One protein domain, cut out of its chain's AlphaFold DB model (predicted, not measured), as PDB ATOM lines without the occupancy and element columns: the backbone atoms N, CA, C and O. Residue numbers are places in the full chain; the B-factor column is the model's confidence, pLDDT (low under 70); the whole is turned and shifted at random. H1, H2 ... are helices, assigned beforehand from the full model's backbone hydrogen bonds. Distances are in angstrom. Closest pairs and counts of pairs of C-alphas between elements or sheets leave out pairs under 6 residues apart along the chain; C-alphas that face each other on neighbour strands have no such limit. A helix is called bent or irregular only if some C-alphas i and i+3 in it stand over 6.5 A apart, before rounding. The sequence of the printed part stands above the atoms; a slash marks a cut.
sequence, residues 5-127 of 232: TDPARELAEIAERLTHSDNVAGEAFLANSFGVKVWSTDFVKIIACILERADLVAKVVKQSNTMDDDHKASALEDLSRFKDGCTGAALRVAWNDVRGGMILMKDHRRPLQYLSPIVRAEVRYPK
ATOM      1  N   THR A   5     -12.823 110.480  12.602       90.56
ATOM      2  CA  THR A   5     -12.536 109.098  12.209       90.56
ATOM      3  C   THR A   5     -13.181 108.099  13.177       90.56
ATOM      4  O   THR A   5     -13.856 108.483  14.138       90.56
ATOM      5  N   ASP A   6     -13.036 106.818  12.861       92.31
ATOM      6  CA  ASP A   6     -13.589 105.679  13.587       92.31
ATOM      7  C   ASP A   6     -12.740 104.417  13.326       92.31
ATOM      8  O   ASP A   6     -11.987 104.381  12.345       92.31
ATOM      9  N   PRO A   7     -12.875 103.370  14.161       92.56
ATOM     10  CA  PRO A   7     -12.089 102.143  14.043       92.56
ATOM     11  C   PRO A   7     -12.140 101.452  12.671       92.56
ATOM     12  O   PRO A   7     -11.131 100.916  12.215       92.56
ATOM     13  N   ALA A   8     -13.290 101.459  11.989       94.50
ATOM     14  CA  ALA A   8     -13.424 100.810  10.683       94.50
ATOM     15  C   ALA A   8     -12.695 101.592   9.585       94.50
ATOM     16  O   ALA A   8     -12.017 101.006   8.740       94.50
ATOM     17  N   ARG A   9     -12.770 102.928   9.630       93.19
ATOM     18  CA  ARG A   9     -12.016 103.790   8.716       93.19
ATOM     19  C   ARG A   9     -10.504 103.628   8.882       93.19
ATOM     20  O   ARG A   9      -9.797 103.612   7.882       93.19
ATOM     21  N   GLU A  10     -10.018 103.460  10.107       92.06
ATOM     22  CA  GLU A  10      -8.595 103.202  10.375       92.06
ATOM     23  C   GLU A  10      -8.119 101.885   9.764       92.06
ATOM     24  O   GLU A  10      -7.076 101.855   9.116       92.06
ATOM     25  N   LEU A  11      -8.898 100.806   9.903       93.31
ATOM     26  CA  LEU A  11      -8.579  99.536   9.244       93.31
ATOM     27  C   LEU A  11      -8.573  99.669   7.725       93.31
ATOM     28  O   LEU A  11      -7.700  99.105   7.075       93.31
ATOM     29  N   ALA A  12      -9.508 100.431   7.154       93.69
ATOM     30  CA  ALA A  12      -9.527 100.687   5.718       93.69
ATOM     31  C   ALA A  12      -8.290 101.480   5.251       93.69
ATOM     32  O   ALA A  12      -7.766 101.210   4.171       93.69
ATOM     33  N   GLU A  13      -7.798 102.430   6.053       92.31
ATOM     34  CA  GLU A  13      -6.555 103.169   5.779       92.31
ATOM     35  C   GLU A  13      -5.315 102.255   5.867       92.31
ATOM     36  O   GLU A  13      -4.426 102.344   5.018       92.31
ATOM     37  N   ILE A  14      -5.275 101.322   6.827       92.50
ATOM     38  CA  ILE A  14      -4.225 100.291   6.895       92.50
ATOM     39  C   ILE A  14      -4.293  99.368   5.683       92.50
ATOM     40  O   ILE A  14      -3.278  99.152   5.029       92.50
ATOM     41  N   ALA A  15      -5.479  98.836   5.374       93.06
ATOM     42  CA  ALA A  15      -5.685  97.959   4.230       93.06
ATOM     43  C   ALA A  15      -5.177  98.636   2.953       93.06
ATOM     44  O   ALA A  15      -4.427  98.022   2.203       93.06
ATOM     45  N   GLU A  16      -5.494  99.925   2.769       92.69
ATOM     46  CA  GLU A  16      -5.018 100.725   1.640       92.69
ATOM     47  C   GLU A  16      -3.490 100.780   1.554       92.69
ATOM     48  O   GLU A  16      -2.928 100.468   0.500       92.69
ATOM     49  N   ARG A  17      -2.806 101.106   2.660       91.19
ATOM     50  CA  ARG A  17      -1.333 101.122   2.732       91.19
ATOM     51  C   ARG A  17      -0.731  99.784   2.289       91.19
ATOM     52  O   ARG A  17       0.328  99.761   1.664       91.19
ATOM     53  N   LEU A  18      -1.426  98.685   2.573       92.81
ATOM     54  CA  LEU A  18      -0.976  97.316   2.337       92.81
ATOM     55  C   LEU A  18      -1.430  96.715   0.989       92.81
ATOM     56  O   LEU A  18      -1.149  95.549   0.718       92.81
ATOM     57  N   THR A  19      -2.079  97.486   0.111       91.56
ATOM     58  CA  THR A  19      -2.526  96.994  -1.214       91.56
ATOM     59  C   THR A  19      -1.436  96.955  -2.292       91.56
ATOM     60  O   THR A  19      -1.689  96.486  -3.405       91.56
ATOM     61  N   HIS A  20      -0.226  97.428  -1.992       89.31
ATOM     62  CA  HIS A  20       0.879  97.445  -2.947       89.31
ATOM     63  C   HIS A  20       1.377  96.023  -3.235       89.31
ATOM     64  O   HIS A  20       1.612  95.244  -2.316       89.31
ATOM     65  N   SER A  21       1.539  95.691  -4.518       87.38
ATOM     66  CA  SER A  21       2.067  94.392  -4.945       87.38
ATOM     67  C   SER A  21       3.574  94.334  -4.736       87.38
ATOM     68  O   SER A  21       4.294  95.229  -5.177       87.38
ATOM     69  N   ASP A  22       4.043  93.260  -4.106       91.94
ATOM     70  CA  ASP A  22       5.459  92.979  -3.905       91.94
ATOM     71  C   ASP A  22       5.691  91.457  -3.910       91.94
ATOM     72  O   ASP A  22       4.842  90.687  -3.456       91.94
ATOM     73  N   ASN A  23       6.836  91.026  -4.439       94.06
ATOM     74  CA  ASN A  23       7.248  89.622  -4.499       94.06
ATOM     75  C   ASN A  23       7.998  89.169  -3.233       94.06
ATOM     76  O   ASN A  23       8.329  87.988  -3.111       94.06
ATOM     77  N   VAL A  24       8.318  90.078  -2.306       96.19
ATOM     78  CA  VAL A  24       8.938  89.700  -1.025       96.19
ATOM     79  C   VAL A  24       7.962  88.928  -0.135       96.19
ATOM     80  O   VAL A  24       6.745  89.045  -0.274       96.19
ATOM     81  N   ALA A  25       8.497  88.148   0.809       95.50
ATOM     82  CA  ALA A  25       7.684  87.470   1.817       95.50
ATOM     83  C   ALA A  25       6.828  88.478   2.606       95.50
ATOM     84  O   ALA A  25       7.301  89.570   2.928       95.50
ATOM     85  N   GLY A  26       5.592  88.117   2.949       93.69
ATOM     86  CA  GLY A  26       4.649  89.024   3.609       93.69
ATOM     87  C   GLY A  26       5.158  89.623   4.925       93.69
ATOM     88  O   GLY A  26       4.922  90.796   5.196       93.69
ATOM     89  N   GLU A  27       5.936  88.874   5.709       94.50
ATOM     90  CA  GLU A  27       6.608  89.393   6.907       94.50
ATOM     91  C   GLU A  27       7.605  90.518   6.589       94.50
ATOM     92  O   GLU A  27       7.652  91.521   7.302       94.50
ATOM     93  N   ALA A  28       8.356  90.395   5.491       96.50
ATOM     94  CA  ALA A  28       9.289  91.416   5.031       96.50
ATOM     95  C   ALA A  28       8.539  92.625   4.460       96.50
ATOM     96  O   ALA A  28       8.895  93.763   4.763       96.50
ATOM     97  N   PHE A  29       7.466  92.389   3.702       96.06
ATOM     98  CA  PHE A  29       6.614  93.456   3.178       96.06
ATOM     99  C   PHE A  29       5.993  94.292   4.302       96.06
ATOM    100  O   PHE A  29       6.092  95.519   4.277       96.06
ATOM    101  N   LEU A  30       5.391  93.651   5.312       93.75
ATOM    102  CA  LEU A  30       4.819  94.357   6.459       93.75
ATOM    103  C   LEU A  30       5.899  95.114   7.235       93.75
ATOM    104  O   LEU A  30       5.725  96.293   7.534       93.75
ATOM    105  N   ALA A  31       7.028  94.469   7.529       94.19
ATOM    106  CA  ALA A  31       8.123  95.108   8.249       94.19
ATOM    107  C   ALA A  31       8.620  96.375   7.528       94.19
ATOM    108  O   ALA A  31       8.738  97.430   8.152       94.19
ATOM    109  N   ASN A  32       8.803  96.301   6.207       95.50
ATOM    110  CA  ASN A  32       9.170  97.447   5.375       95.50
ATOM    111  C   ASN A  32       8.073  98.515   5.359       95.50
ATOM    112  O   ASN A  32       8.364  99.693   5.560       95.50
ATOM    113  N   SER A  33       6.814  98.105   5.183       94.31
ATOM    114  CA  SER A  33       5.661  99.009   5.133       94.31
ATOM    115  C   SER A  33       5.556  99.869   6.380       94.31
ATOM    116  O   SER A  33       5.203 101.036   6.265       94.31
ATOM    117  N   PHE A  34       5.890  99.318   7.549       92.62
ATOM    118  CA  PHE A  34       5.829 100.004   8.841       92.62
ATOM    119  C   PHE A  34       7.191 100.496   9.360       92.62
ATOM    120  O   PHE A  34       7.252 101.083  10.440       92.62
ATOM    121  N   GLY A  35       8.285 100.299   8.619       93.94
ATOM    122  CA  GLY A  35       9.623 100.744   9.020       93.94
ATOM    123  C   GLY A  35      10.110 100.103  10.325       93.94
ATOM    124  O   GLY A  35      10.584 100.809  11.225       93.94
ATOM    125  N   VAL A  36       9.953  98.782  10.445       92.50
ATOM    126  CA  VAL A  36      10.398  97.958  11.582       92.50
ATOM    127  C   VAL A  36      11.189  96.740  11.094       92.50
ATOM    128  O   VAL A  36      11.174  96.406   9.914       92.50
ATOM    129  N   LYS A  37      11.890  96.047  11.998       94.31
ATOM    130  CA  LYS A  37      12.593  94.795  11.676       94.31
ATOM    131  C   LYS A  37      11.641  93.596  11.743       94.31
ATOM    132  O   LYS A  37      10.867  93.480  12.686       94.31
ATOM    133  N   VAL A  38      11.761  92.673  10.790       94.88
ATOM    134  CA  VAL A  38      11.021  91.400  10.771       94.88
ATOM    135  C   VAL A  38      11.183  90.651  12.103       94.88
ATOM    136  O   VAL A  38      12.299  90.533  12.617       94.88
ATOM    137  N   TRP A  39      10.069  90.167  12.661       91.81
ATOM    138  CA  TRP A  39       9.996  89.446  13.944       91.81
ATOM    139  C   TRP A  39      10.584  90.183  15.161       91.81
ATOM    140  O   TRP A  39      10.885  89.561  16.179       91.81
ATOM    141  N   SER A  40      10.734  91.509  15.099       87.62
ATOM    142  CA  SER A  40      11.018  92.307  16.293       87.62
ATOM    143  C   SER A  40       9.784  92.422  17.193       87.62
ATOM    144  O   SER A  40       8.652  92.180  16.769       87.62
ATOM    145  N   THR A  41       9.985  92.867  18.434       82.94
ATOM    146  CA  THR A  41       8.884  93.230  19.339       82.94
ATOM    147  C   THR A  41       7.912  94.212  18.681       82.94
ATOM    148  O   THR A  41       6.700  94.048  18.775       82.94
ATOM    149  N   ASP A  42       8.439  95.202  17.965       82.81
ATOM    150  CA  ASP A  42       7.659  96.220  17.262       82.81
ATOM    151  C   ASP A  42       6.833  95.639  16.111       82.81
ATOM    152  O   ASP A  42       5.665  95.984  15.942       82.81
ATOM    153  N   PHE A  43       7.403  94.700  15.357       86.25
ATOM    154  CA  PHE A  43       6.676  93.976  14.319       86.25
ATOM    155  C   PHE A  43       5.479  93.211  14.894       86.25
ATOM    156  O   PHE A  43       4.369  93.303  14.369       86.25
ATOM    157  N   VAL A  44       5.674  92.511  16.015       85.94
ATOM    158  CA  VAL A  44       4.588  91.790  16.695       85.94
ATOM    159  C   VAL A  44       3.529  92.759  17.232       85.94
ATOM    160  O   VAL A  44       2.339  92.489  17.084       85.94
ATOM    161  N   LYS A  45       3.936  93.910  17.788       82.25
ATOM    162  CA  LYS A  45       3.008  94.962  18.241       82.25
ATOM    163  C   LYS A  45       2.136  95.496  17.104       82.25
ATOM    164  O   LYS A  45       0.941  95.668  17.306       82.25
ATOM    165  N   ILE A  46       2.699  95.718  15.913       86.00
ATOM    166  CA  ILE A  46       1.925  96.150  14.736       86.00
ATOM    167  C   ILE A  46       0.840  95.130  14.394       86.00
ATOM    168  O   ILE A  46      -0.322  95.506  14.250       86.00
ATOM    169  N   ILE A  47       1.204  93.848  14.302       87.50
ATOM    170  CA  ILE A  47       0.240  92.779  14.010       87.50
ATOM    171  C   ILE A  47      -0.852  92.752  15.082       87.50
ATOM    172  O   ILE A  47      -2.034  92.764  14.745       87.50
ATOM    173  N   ALA A  48      -0.470  92.772  16.362       84.25
ATOM    174  CA  ALA A  48      -1.418  92.773  17.472       84.25
ATOM    175  C   ALA A  48      -2.397  93.954  17.388       84.25
ATOM    176  O   ALA A  48      -3.603  93.736  17.425       84.25
ATOM    177  N   CYS A  49      -1.908  95.178  17.161       85.81
ATOM    178  CA  CYS A  49      -2.764  96.358  17.022       85.81
ATOM    179  C   CYS A  49      -3.768  96.239  15.867       85.81
ATOM    180  O   CYS A  49      -4.925  96.628  16.025       85.81
ATOM    181  N   ILE A  50      -3.357  95.703  14.712       88.81
ATOM    182  CA  ILE A  50      -4.262  95.501  13.569       88.81
ATOM    183  C   ILE A  50      -5.354  94.485  13.929       88.81
ATOM    184  O   ILE A  50      -6.537  94.735  13.682       88.81
ATOM    185  N   LEU A  51      -4.975  93.359  14.541       90.38
ATOM    186  CA  LEU A  51      -5.909  92.298  14.923       90.38
ATOM    187  C   LEU A  51      -6.892  92.760  16.006       90.38
ATOM    188  O   LEU A  51      -8.096  92.566  15.854       90.38
ATOM    189  N   GLU A  52      -6.406  93.432  17.050       88.44
ATOM    190  CA  GLU A  52      -7.238  94.005  18.115       88.44
ATOM    191  C   GLU A  52      -8.232  95.027  17.563       88.44
ATOM    192  O   GLU A  52      -9.398  95.068  17.965       88.44
ATOM    193  N   ARG A  53      -7.793  95.845  16.600       90.12
ATOM    194  CA  ARG A  53      -8.659  96.822  15.944       90.12
ATOM    195  C   ARG A  53      -9.744  96.147  15.106       90.12
ATOM    196  O   ARG A  53     -10.898  96.574  15.170       90.12
ATOM    197  N   ALA A  54      -9.410  95.085  14.373       93.88
ATOM    198  CA  ALA A  54     -10.389  94.270  13.653       93.88
ATOM    199  C   ALA A  54     -11.407  93.624  14.605       93.88
ATOM    200  O   ALA A  54     -12.608  93.655  14.334       93.88
ATOM    201  N   ASP A  55     -10.958  93.127  15.758       93.19
ATOM    202  CA  ASP A  55     -11.835  92.541  16.774       93.19
ATOM    203  C   ASP A  55     -12.762  93.578  17.426       93.19
ATOM    204  O   ASP A  55     -13.936  93.288  17.674       93.19
ATOM    205  N   LEU A  56     -12.289  94.812  17.638       91.31
ATOM    206  CA  LEU A  56     -13.133  95.916  18.095       91.31
ATOM    207  C   LEU A  56     -14.249  96.222  17.087       91.31
ATOM    208  O   LEU A  56     -15.412  96.331  17.476       91.31
ATOM    209  N   VAL A  57     -13.918  96.321  15.797       95.12
ATOM    210  CA  VAL A  57     -14.917  96.546  14.740       95.12
ATOM    211  C   VAL A  57     -15.913  95.386  14.684       95.12
ATOM    212  O   VAL A  57     -17.120  95.621  14.672       95.12
ATOM    213  N   ALA A  58     -15.437  94.141  14.752       96.19
ATOM    214  CA  ALA A  58     -16.292  92.957  14.781       96.19
ATOM    215  C   ALA A  58     -17.255  92.964  15.977       96.19
ATOM    216  O   ALA A  58     -18.425  92.604  15.844       96.19
ATOM    217  N   LYS A  59     -16.787  93.397  17.154       95.69
ATOM    218  CA  LYS A  59     -17.625  93.538  18.349       95.69
ATOM    219  C   LYS A  59     -18.735  94.569  18.139       95.69
ATOM    220  O   LYS A  59     -19.885  94.270  18.450       95.69
ATOM    221  N   VAL A  60     -18.406  95.735  17.586       94.69
ATOM    222  CA  VAL A  60     -19.390  96.791  17.292       94.69
ATOM    223  C   VAL A  60     -20.427  96.303  16.278       94.69
ATOM    224  O   VAL A  60     -21.623  96.455  16.507       94.69
ATOM    225  N   VAL A  61     -19.995  95.632  15.206       95.56
ATOM    226  CA  VAL A  61     -20.899  95.035  14.205       95.56
ATOM    227  C   VAL A  61     -21.854  94.020  14.844       95.56
ATOM    228  O   VAL A  61     -23.059  94.090  14.614       95.56
ATOM    229  N   LYS A  62     -21.353  93.119  15.701       95.44
ATOM    230  CA  LYS A  62     -22.188  92.133  16.418       95.44
ATOM    231  C   LYS A  62     -23.255  92.785  17.295       95.44
ATOM    232  O   LYS A  62     -24.361  92.264  17.395       95.44
ATOM    233  N   GLN A  63     -22.905  93.891  17.947       94.12
ATOM    234  CA  GLN A  63     -23.772  94.597  18.892       94.12
ATOM    235  C   GLN A  63     -24.715  95.599  18.217       94.12
ATOM    236  O   GLN A  63     -25.634  96.096  18.864       94.12
ATOM    237  N   SER A  64     -24.509  95.889  16.932       91.62
ATOM    238  CA  SER A  64     -25.335  96.830  16.188       91.62
ATOM    239  C   SER A  64     -26.782  96.348  16.082       91.62
ATOM    240  O   SER A  64     -27.056  95.235  15.634       91.62
ATOM    241  N   ASN A  65     -27.726  97.220  16.428       89.19
ATOM    242  CA  ASN A  65     -29.157  96.980  16.224       89.19
ATOM    243  C   ASN A  65     -29.653  97.468  14.853       89.19
ATOM    244  O   ASN A  65     -30.822  97.296  14.529       89.19
ATOM    245  N   THR A  66     -28.789  98.113  14.064       88.69
ATOM    246  CA  THR A  66     -29.154  98.720  12.774       88.69
ATOM    247  C   THR A  66     -28.848  97.824  11.578       88.69
ATOM    248  O   THR A  66     -29.304  98.112  10.476       88.69
ATOM    249  N   MET A  67     -28.092  96.744  11.790       91.31
ATOM    250  CA  MET A  67     -27.799  95.729  10.781       91.31
ATOM    251  C   MET A  67     -28.644  94.480  11.022       91.31
ATOM    252  O   MET A  67     -28.767  94.026  12.163       91.31
ATOM    253  N   ASP A  68     -29.173  93.911   9.943       93.88
ATOM    254  CA  ASP A  68     -29.752  92.569   9.962       93.88
ATOM    255  C   ASP A  68     -28.663  91.487  10.117       93.88
ATOM    256  O   ASP A  68     -27.457  91.750  10.033       93.88
ATOM    257  N   ASP A  69     -29.098  90.261  10.404       94.62
ATOM    258  CA  ASP A  69     -28.189  89.163  10.732       94.62
ATOM    259  C   ASP A  69     -27.348  88.709   9.528       94.62
ATOM    260  O   ASP A  69     -26.174  88.371   9.701       94.62
ATOM    261  N   ASP A  70     -27.892  88.788   8.312       94.81
ATOM    262  CA  ASP A  70     -27.180  88.423   7.084       94.81
ATOM    263  C   ASP A  70     -26.045  89.414   6.778       94.81
ATOM    264  O   ASP A  70     -24.906  89.003   6.523       94.81
ATOM    265  N   HIS A  71     -26.291  90.728   6.884       93.44
ATOM    266  CA  HIS A  71     -25.232  91.724   6.712       93.44
ATOM    267  C   HIS A  71     -24.193  91.647   7.836       93.44
ATOM    268  O   HIS A  71     -23.004  91.850   7.577       93.44
ATOM    269  N   LYS A  72     -24.599  91.333   9.075       95.62
ATOM    270  CA  LYS A  72     -23.645  91.080  10.170       95.62
ATOM    271  C   LYS A  72     -22.749  89.892   9.852       95.62
ATOM    272  O   LYS A  72     -21.537  90.003  10.019       95.62
ATOM    273  N   ALA A  73     -23.318  88.778   9.397       96.12
ATOM    274  CA  ALA A  73     -22.554  87.585   9.049       96.12
ATOM    275  C   ALA A  73     -21.524  87.886   7.950       96.12
ATOM    276  O   ALA A  73     -20.342  87.595   8.137       96.12
ATOM    277  N   SER A  74     -21.941  88.563   6.874       94.69
ATOM    278  CA  SER A  74     -21.041  88.977   5.788       94.69
ATOM    279  C   SER A  74     -19.920  89.899   6.281       94.69
ATOM    280  O   SER A  74     -18.752  89.672   5.980       94.69
ATOM    281  N   ALA A  75     -20.246  90.917   7.082       95.06
ATOM    282  CA  ALA A  75     -19.253  91.854   7.610       95.06
ATOM    283  C   ALA A  75     -18.223  91.172   8.526       95.06
ATOM    284  O   ALA A  75     -17.039  91.510   8.514       95.06
ATOM    285  N   LEU A  76     -18.668  90.208   9.336       96.25
ATOM    286  CA  LEU A  76     -17.793  89.432  10.210       96.25
ATOM    287  C   LEU A  76     -16.889  88.482   9.427       96.25
ATOM    288  O   LEU A  76     -15.736  88.291   9.815       96.25
ATOM    289  N   GLU A  77     -17.385  87.918   8.328       95.31
ATOM    290  CA  GLU A  77     -16.572  87.129   7.410       95.31
ATOM    291  C   GLU A  77     -15.485  87.990   6.749       95.31
ATOM    292  O   GLU A  77     -14.315  87.604   6.765       95.31
ATOM    293  N   ASP A  78     -15.832  89.183   6.259       93.25
ATOM    294  CA  ASP A  78     -14.866  90.129   5.682       93.25
ATOM    295  C   ASP A  78     -13.774  90.527   6.686       93.25
ATOM    296  O   ASP A  78     -12.588  90.546   6.352       93.25
ATOM    297  N   LEU A  79     -14.149  90.793   7.941       94.94
ATOM    298  CA  LEU A  79     -13.192  91.076   9.017       94.94
ATOM    299  C   LEU A  79     -12.294  89.873   9.317       94.94
ATOM    300  O   LEU A  79     -11.099  90.049   9.548       94.94
ATOM    301  N   SER A  80     -12.843  88.656   9.302       94.44
ATOM    302  CA  SER A  80     -12.058  87.435   9.500       94.44
ATOM    303  C   SER A  80     -11.024  87.257   8.389       94.44
ATOM    304  O   SER A  80      -9.847  87.054   8.677       94.44
ATOM    305  N   ARG A  81     -11.432  87.406   7.127       92.38
ATOM    306  CA  ARG A  81     -10.531  87.274   5.973       92.38
ATOM    307  C   ARG A  81      -9.482  88.384   5.920       92.38
ATOM    308  O   ARG A  81      -8.333  88.130   5.572       92.38
ATOM    309  N   PHE A  82      -9.833  89.604   6.327       93.38
ATOM    310  CA  PHE A  82      -8.851  90.673   6.520       93.38
ATOM    311  C   PHE A  82      -7.773  90.266   7.539       93.38
ATOM    312  O   PHE A  82      -6.579  90.417   7.269       93.38
ATOM    313  N   LYS A  83      -8.178  89.702   8.687       93.44
ATOM    314  CA  LYS A  83      -7.240  89.227   9.719       93.44
ATOM    315  C   LYS A  83      -6.316  88.130   9.197       93.44
ATOM    316  O   LYS A  83      -5.148  88.116   9.585       93.44
ATOM    317  N   ASP A  84      -6.792  87.264   8.301       91.94
ATOM    318  CA  ASP A  84      -5.980  86.196   7.705       91.94
ATOM    319  C   ASP A  84      -4.736  86.739   6.982       91.94
ATOM    320  O   ASP A  84      -3.676  86.107   7.027       91.94
ATOM    321  N   GLY A  85      -4.806  87.956   6.428       89.31
ATOM    322  CA  GLY A  85      -3.670  88.639   5.799       89.31
ATOM    323  C   GLY A  85      -2.542  89.017   6.767       89.31
ATOM    324  O   GLY A  85      -1.419  89.272   6.336       89.31
ATOM    325  N   CYS A  86      -2.812  89.003   8.074       88.06
ATOM    326  CA  CYS A  86      -1.838  89.234   9.140       88.06
ATOM    327  C   CYS A  86      -1.422  87.939   9.868       88.06
ATOM    328  O   CYS A  86      -0.791  88.006  10.924       88.06
ATOM    329  N   THR A  87      -1.764  86.758   9.339       86.00
ATOM    330  CA  THR A  87      -1.435  85.460   9.957       86.00
ATOM    331  C   THR A  87      -0.179  84.819   9.370       86.00
ATOM    332  O   THR A  87       0.245  85.110   8.253       86.00
ATOM    333  N   GLY A  88       0.407  83.861  10.098       78.75
ATOM    334  CA  GLY A  88       1.643  83.186   9.692       78.75
ATOM    335  C   GLY A  88       1.602  82.498   8.320       78.75
ATOM    336  O   GLY A  88       2.657  82.327   7.718       78.75
ATOM    337  N   ALA A  89       0.427  82.120   7.803       85.19
ATOM    338  CA  ALA A  89       0.311  81.546   6.461       85.19
ATOM    339  C   ALA A  89       0.544  82.606   5.369       85.19
ATOM    340  O   ALA A  89       1.399  82.408   4.506       85.19
ATOM    341  N   ALA A  90      -0.146  83.747   5.459       89.00
ATOM    342  CA  ALA A  90      -0.014  84.854   4.512       89.00
ATOM    343  C   ALA A  90       1.350  85.557   4.614       89.00
ATOM    344  O   ALA A  90       1.896  86.013   3.612       89.00
ATOM    345  N   LEU A  91       1.936  85.607   5.815       92.19
ATOM    346  CA  LEU A  91       3.226  86.261   6.054       92.19
ATOM    347  C   LEU A  91       4.432  85.497   5.489       92.19
ATOM    348  O   LEU A  91       5.468  86.103   5.227       92.19
ATOM    349  N   ARG A  92       4.322  84.176   5.302       92.38
ATOM    350  CA  ARG A  92       5.442  83.323   4.863       92.38
ATOM    351  C   ARG A  92       5.547  83.153   3.351       92.38
ATOM    352  O   ARG A  92       6.550  82.628   2.875       92.38
ATOM    353  N   VAL A  93       4.524  83.551   2.605       94.06
ATOM    354  CA  VAL A  93       4.521  83.520   1.135       94.06
ATOM    355  C   VAL A  93       4.787  84.915   0.574       94.06
ATOM    356  O   VAL A  93       4.792  85.893   1.325       94.06
ATOM    357  N   ALA A  94       5.033  85.016  -0.734       95.88
ATOM    358  CA  ALA A  94       5.155  86.312  -1.399       95.88
ATOM    359  C   ALA A  94       3.885  87.148  -1.171       95.88
ATOM    360  O   ALA A  94       2.777  86.614  -1.217       95.88
ATOM    361  N   TRP A  95       4.036  88.448  -0.912       95.88
ATOM    362  CA  TRP A  95       2.919  89.311  -0.522       95.88
ATOM    363  C   TRP A  95       1.801  89.343  -1.571       95.88
ATOM    364  O   TRP A  95       0.621  89.337  -1.220       95.88
ATOM    365  N   ASN A  96       2.176  89.311  -2.849       94.00
ATOM    366  CA  ASN A  96       1.267  89.272  -3.989       94.00
ATOM    367  C   ASN A  96       0.818  87.863  -4.434       94.00
ATOM    368  O   ASN A  96       0.075  87.763  -5.412       94.00
ATOM    369  N   ASP A  97       1.246  86.794  -3.752       92.94
ATOM    370  CA  ASP A  97       0.765  85.430  -4.010       92.94
ATOM    371  C   ASP A  97      -0.744  85.335  -3.749       92.94
ATOM    372  O   ASP A  97      -1.309  86.100  -2.965       92.94
ATOM    373  N   VAL A  98      -1.403  84.339  -4.344       87.62
ATOM    374  CA  VAL A  98      -2.835  84.082  -4.110       87.62
ATOM    375  C   VAL A  98      -3.138  83.800  -2.635       87.62
ATOM    376  O   VAL A  98      -4.223  84.113  -2.152       87.62
ATOM    377  N   ARG A  99      -2.175  83.225  -1.909       87.56
ATOM    378  CA  ARG A  99      -2.251  82.977  -0.463       87.56
ATOM    379  C   ARG A  99      -1.587  84.085   0.361       87.56
ATOM    380  O   ARG A  99      -1.512  83.960   1.581       87.56
ATOM    381  N   GLY A 100      -1.047  85.107  -0.299       90.56
ATOM    382  CA  GLY A 100      -0.415  86.265   0.316       90.56
ATOM    383  C   GLY A 100      -1.438  87.279   0.818       90.56
ATOM    384  O   GLY A 100      -2.638  87.188   0.553       90.56
ATOM    385  N   GLY A 101      -0.960  88.266   1.572       89.38
ATOM    386  CA  GLY A 101      -1.843  89.250   2.191       89.38
ATOM    387  C   GLY A 101      -2.360  90.331   1.240       89.38
ATOM    388  O   GLY A 101      -3.402  90.909   1.531       89.38
ATOM    389  N   MET A 102      -1.721  90.588   0.090       91.12
ATOM    390  CA  MET A 102      -2.131  91.674  -0.817       91.12
ATOM    391  C   MET A 102      -3.585  91.529  -1.278       91.12
ATOM    392  O   MET A 102      -4.336  92.503  -1.252       91.12
ATOM    393  N   ILE A 103      -3.980  90.327  -1.711       88.88
ATOM    394  CA  ILE A 103      -5.338  90.072  -2.214       88.88
ATOM    395  C   ILE A 103      -6.354  90.301  -1.095       88.88
ATOM    396  O   ILE A 103      -7.319  91.032  -1.292       88.88
ATOM    397  N   LEU A 104      -6.073  89.780   0.101       89.06
ATOM    398  CA  LEU A 104      -6.929  89.953   1.276       89.06
ATOM    399  C   LEU A 104      -7.081  91.440   1.642       89.06
ATOM    400  O   LEU A 104      -8.192  91.921   1.853       89.06
ATOM    401  N   MET A 105      -5.991  92.212   1.644       91.00
ATOM    402  CA  MET A 105      -6.054  93.652   1.927       91.00
ATOM    403  C   MET A 105      -6.840  94.414   0.853       91.00
ATOM    404  O   MET A 105      -7.660  95.278   1.168       91.00
ATOM    405  N   LYS A 106      -6.620  94.079  -0.421       88.88
ATOM    406  CA  LYS A 106      -7.276  94.724  -1.563       88.88
ATOM    407  C   LYS A 106      -8.780  94.466  -1.583       88.88
ATOM    408  O   LYS A 106      -9.551  95.411  -1.769       88.88
ATOM    409  N   ASP A 107      -9.186  93.220  -1.382       89.75
ATOM    410  CA  ASP A 107     -10.583  92.807  -1.487       89.75
ATOM    411  C   ASP A 107     -11.405  93.315  -0.296       89.75
ATOM    412  O   ASP A 107     -12.562  93.704  -0.465       89.75
ATOM    413  N   HIS A 108     -10.789  93.429   0.886       88.69
ATOM    414  CA  HIS A 108     -11.494  93.812   2.111       88.69
ATOM    415  C   HIS A 108     -11.378  95.296   2.492       88.69
ATOM    416  O   HIS A 108     -12.143  95.760   3.338       88.69
ATOM    417  N   ARG A 109     -10.542  96.103   1.818       90.75
ATOM    418  CA  ARG A 109     -10.473  97.563   2.046       90.75
ATOM    419  C   ARG A 109     -11.845  98.245   1.959       90.75
ATOM    420  O   ARG A 109     -12.220  99.010   2.848       90.75
ATOM    421  N   ARG A 110     -12.573  98.039   0.854       91.31
ATOM    422  CA  ARG A 110     -13.875  98.693   0.626       91.31
ATOM    423  C   ARG A 110     -14.949  98.191   1.596       91.31
ATOM    424  O   ARG A 110     -15.605  99.050   2.182       91.31
ATOM    425  N   PRO A 111     -15.104  96.870   1.821       92.88
ATOM    426  CA  PRO A 111     -15.970  96.355   2.878       92.88
ATOM    427  C   PRO A 111     -15.736  97.029   4.233       92.88
ATOM    428  O   PRO A 111     -16.678  97.565   4.814       92.88
ATOM    429  N   LEU A 112     -14.481  97.128   4.685       93.00
ATOM    430  CA  LEU A 112     -14.136  97.814   5.935       93.00
ATOM    431  C   LEU A 112     -14.574  99.285   5.929       93.00
ATOM    432  O   LEU A 112     -15.150  99.772   6.899       93.00
ATOM    433  N   GLN A 113     -14.364  99.993   4.817       93.12
ATOM    434  CA  GLN A 113     -14.798 101.382   4.680       93.12
ATOM    435  C   GLN A 113     -16.326 101.531   4.769       93.12
ATOM    436  O   GLN A 113     -16.808 102.510   5.346       93.12
ATOM    437  N   TYR A 114     -17.096 100.573   4.247       94.06
ATOM    438  CA  TYR A 114     -18.561 100.584   4.324       94.06
ATOM    439  C   TYR A 114     -19.110 100.290   5.722       94.06
ATOM    440  O   TYR A 114     -20.245 100.668   6.004       94.06
ATOM    441  N   LEU A 115     -18.310  99.715   6.624       94.56
ATOM    442  CA  LEU A 115     -18.682  99.569   8.036       94.56
ATOM    443  C   LEU A 115     -18.578 100.886   8.817       94.56
ATOM    444  O   LEU A 115     -19.170 101.011   9.888       94.56
ATOM    445  N   SER A 116     -17.870 101.890   8.287       94.12
ATOM    446  CA  SER A 116     -17.623 103.163   8.976       94.12
ATOM    447  C   SER A 116     -18.897 103.871   9.462       94.12
ATOM    448  O   SER A 116     -18.908 104.270  10.621       94.12
ATOM    449  N   PRO A 117     -19.997 104.013   8.693       93.31
ATOM    450  CA  PRO A 117     -21.221 104.643   9.198       93.31
ATOM    451  C   PRO A 117     -21.833 103.922  10.407       93.31
ATOM    452  O   PRO A 117     -22.278 104.587  11.339       93.31
ATOM    453  N   ILE A 118     -21.815 102.586  10.405       93.12
ATOM    454  CA  ILE A 118     -22.328 101.757  11.507       93.12
ATOM    455  C   ILE A 118     -21.427 101.919  12.727       93.12
ATOM    456  O   ILE A 118     -21.898 102.250  13.810       93.12
ATOM    457  N   VAL A 119     -20.116 101.756  12.545       92.94
ATOM    458  CA  VAL A 119     -19.157 101.872  13.646       92.94
ATOM    459  C   VAL A 119     -19.148 103.283  14.223       92.94
ATOM    460  O   VAL A 119     -19.112 103.439  15.436       92.94
ATOM    461  N   ARG A 120     -19.251 104.315  13.382       91.94
ATOM    462  CA  ARG A 120     -19.255 105.726  13.792       91.94
ATOM    463  C   ARG A 120     -20.497 106.125  14.588       91.94
ATOM    464  O   ARG A 120     -20.439 107.128  15.302       91.94
ATOM    465  N   ALA A 121     -21.601 105.387  14.462       90.19
ATOM    466  CA  ALA A 121     -22.772 105.586  15.312       90.19
ATOM    467  C   ALA A 121     -22.469 105.240  16.781       90.19
ATOM    468  O   ALA A 121     -22.987 105.903  17.675       90.19
ATOM    469  N   GLU A 122     -21.570 104.277  17.009       89.12
ATOM    470  CA  GLU A 122     -21.185 103.790  18.338       89.12
ATOM    471  C   GLU A 122     -19.883 104.430  18.845       89.12
ATOM    472  O   GLU A 122     -19.783 104.855  19.995       89.12
ATOM    473  N   VAL A 123     -18.862 104.523  17.985       87.94
ATOM    474  CA  VAL A 123     -17.511 104.976  18.335       87.94
ATOM    475  C   VAL A 123     -16.975 105.925  17.269       87.94
ATOM    476  O   VAL A 123     -16.741 105.544  16.123       87.94
ATOM    477  N   ARG A 124     -16.711 107.173  17.666       89.12
ATOM    478  CA  ARG A 124     -16.104 108.194  16.803       89.12
ATOM    479  C   ARG A 124     -15.252 109.161  17.602       89.12
ATOM    480  O   ARG A 124     -15.559 109.454  18.756       89.12
ATOM    481  N   TYR A 125     -14.224 109.705  16.972       85.88
ATOM    482  CA  TYR A 125     -13.300 110.633  17.624       85.88
ATOM    483  C   TYR A 125     -12.581 111.508  16.591       85.88
ATOM    484  O   TYR A 125     -12.556 111.178  15.399       85.88
ATOM    485  N   PRO A 126     -12.024 112.658  17.011       84.75
ATOM    486  CA  PRO A 126     -11.226 113.492  16.123       84.75
ATOM    487  C   PRO A 126      -9.983 112.736  15.635       84.75
ATOM    488  O   PRO A 126      -9.350 111.985  16.383       84.75
ATOM    489  N   LYS A 127      -9.648 112.931  14.361       84.88
ATOM    490  CA  LYS A 127      -8.381 112.520  13.760       84.88
ATOM    491  C   LYS A 127      -7.349 113.608  14.039       84.88
ATOM    492  O   LYS A 127      -7.647 114.779  13.810       84.88
TER     493      LYS A 127
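This is residues 5 to 127 of the 232 residues of an uncharacterized protein of Croceicoccus sp. YJ47 (UniProt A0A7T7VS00). A long helical hairpin, H3 and H4, packs across a second pair of helices, H1 and H6, that run opposite ways, while H2 and the short H5 sit at one end of the long axis. The printed part has 123 residues with six named helices, H1 to H6 in chain order, and no named strand, class all helix. It is compact, with a radius of gyration of the C-alphas of 14.4 A and spans of 42 by 30 by 19 A.

Start at H1, residues 7 to 17, which touches H6, residues 101 to 122, at a shallow tilt of 23 degrees, opposite ways; their closest C-alphas, Ala 15 and Met 105, are 4.9 A apart. H2, residues 26 to 34, only just touches H5, residues 88 to 91, with 3 pairs of C-alphas within 8 A, the closest Gly 26 and Leu 91 at 4.0 A. H3, residues 41 to 63, touches H1 with residues 50 to 57 alone, at a steep tilt of 45 degrees, closest at C-alphas Val 57 and Ala 8, 6.1 A. H3 and H4, residues 69 to 84, form a hairpin at 4 degrees, closest at C-alphas Ala 58 and Leu 76, 6.0 A. H4 touches H6 at a steep 45 degrees, closest at C-alphas Phe 82 and Leu 104, 5.6 A. In H1 to H4 every O i to N i+4 pair is within hydrogen-bond range, in H6 12 of 18; H5 is too short for one.

Find C-alpha 7 at (-12.089, 102.143, 14.043), where H1 begins. H3 spans 32.7 A, H4 22.6 A and H6 29.1 A, ending at C-alpha 122 (-21.185, 103.790, 18.338). H6 is irregular, C-alphas 107 and 110 being 7.1 A apart, with a kink of 51 degrees near residue 112.

The farthest C-alphas, Asn 23 and Asn 65, are 42.5 A apart. The printed part has no cut and no long link, and no printed residue is under 70 in pLDDT.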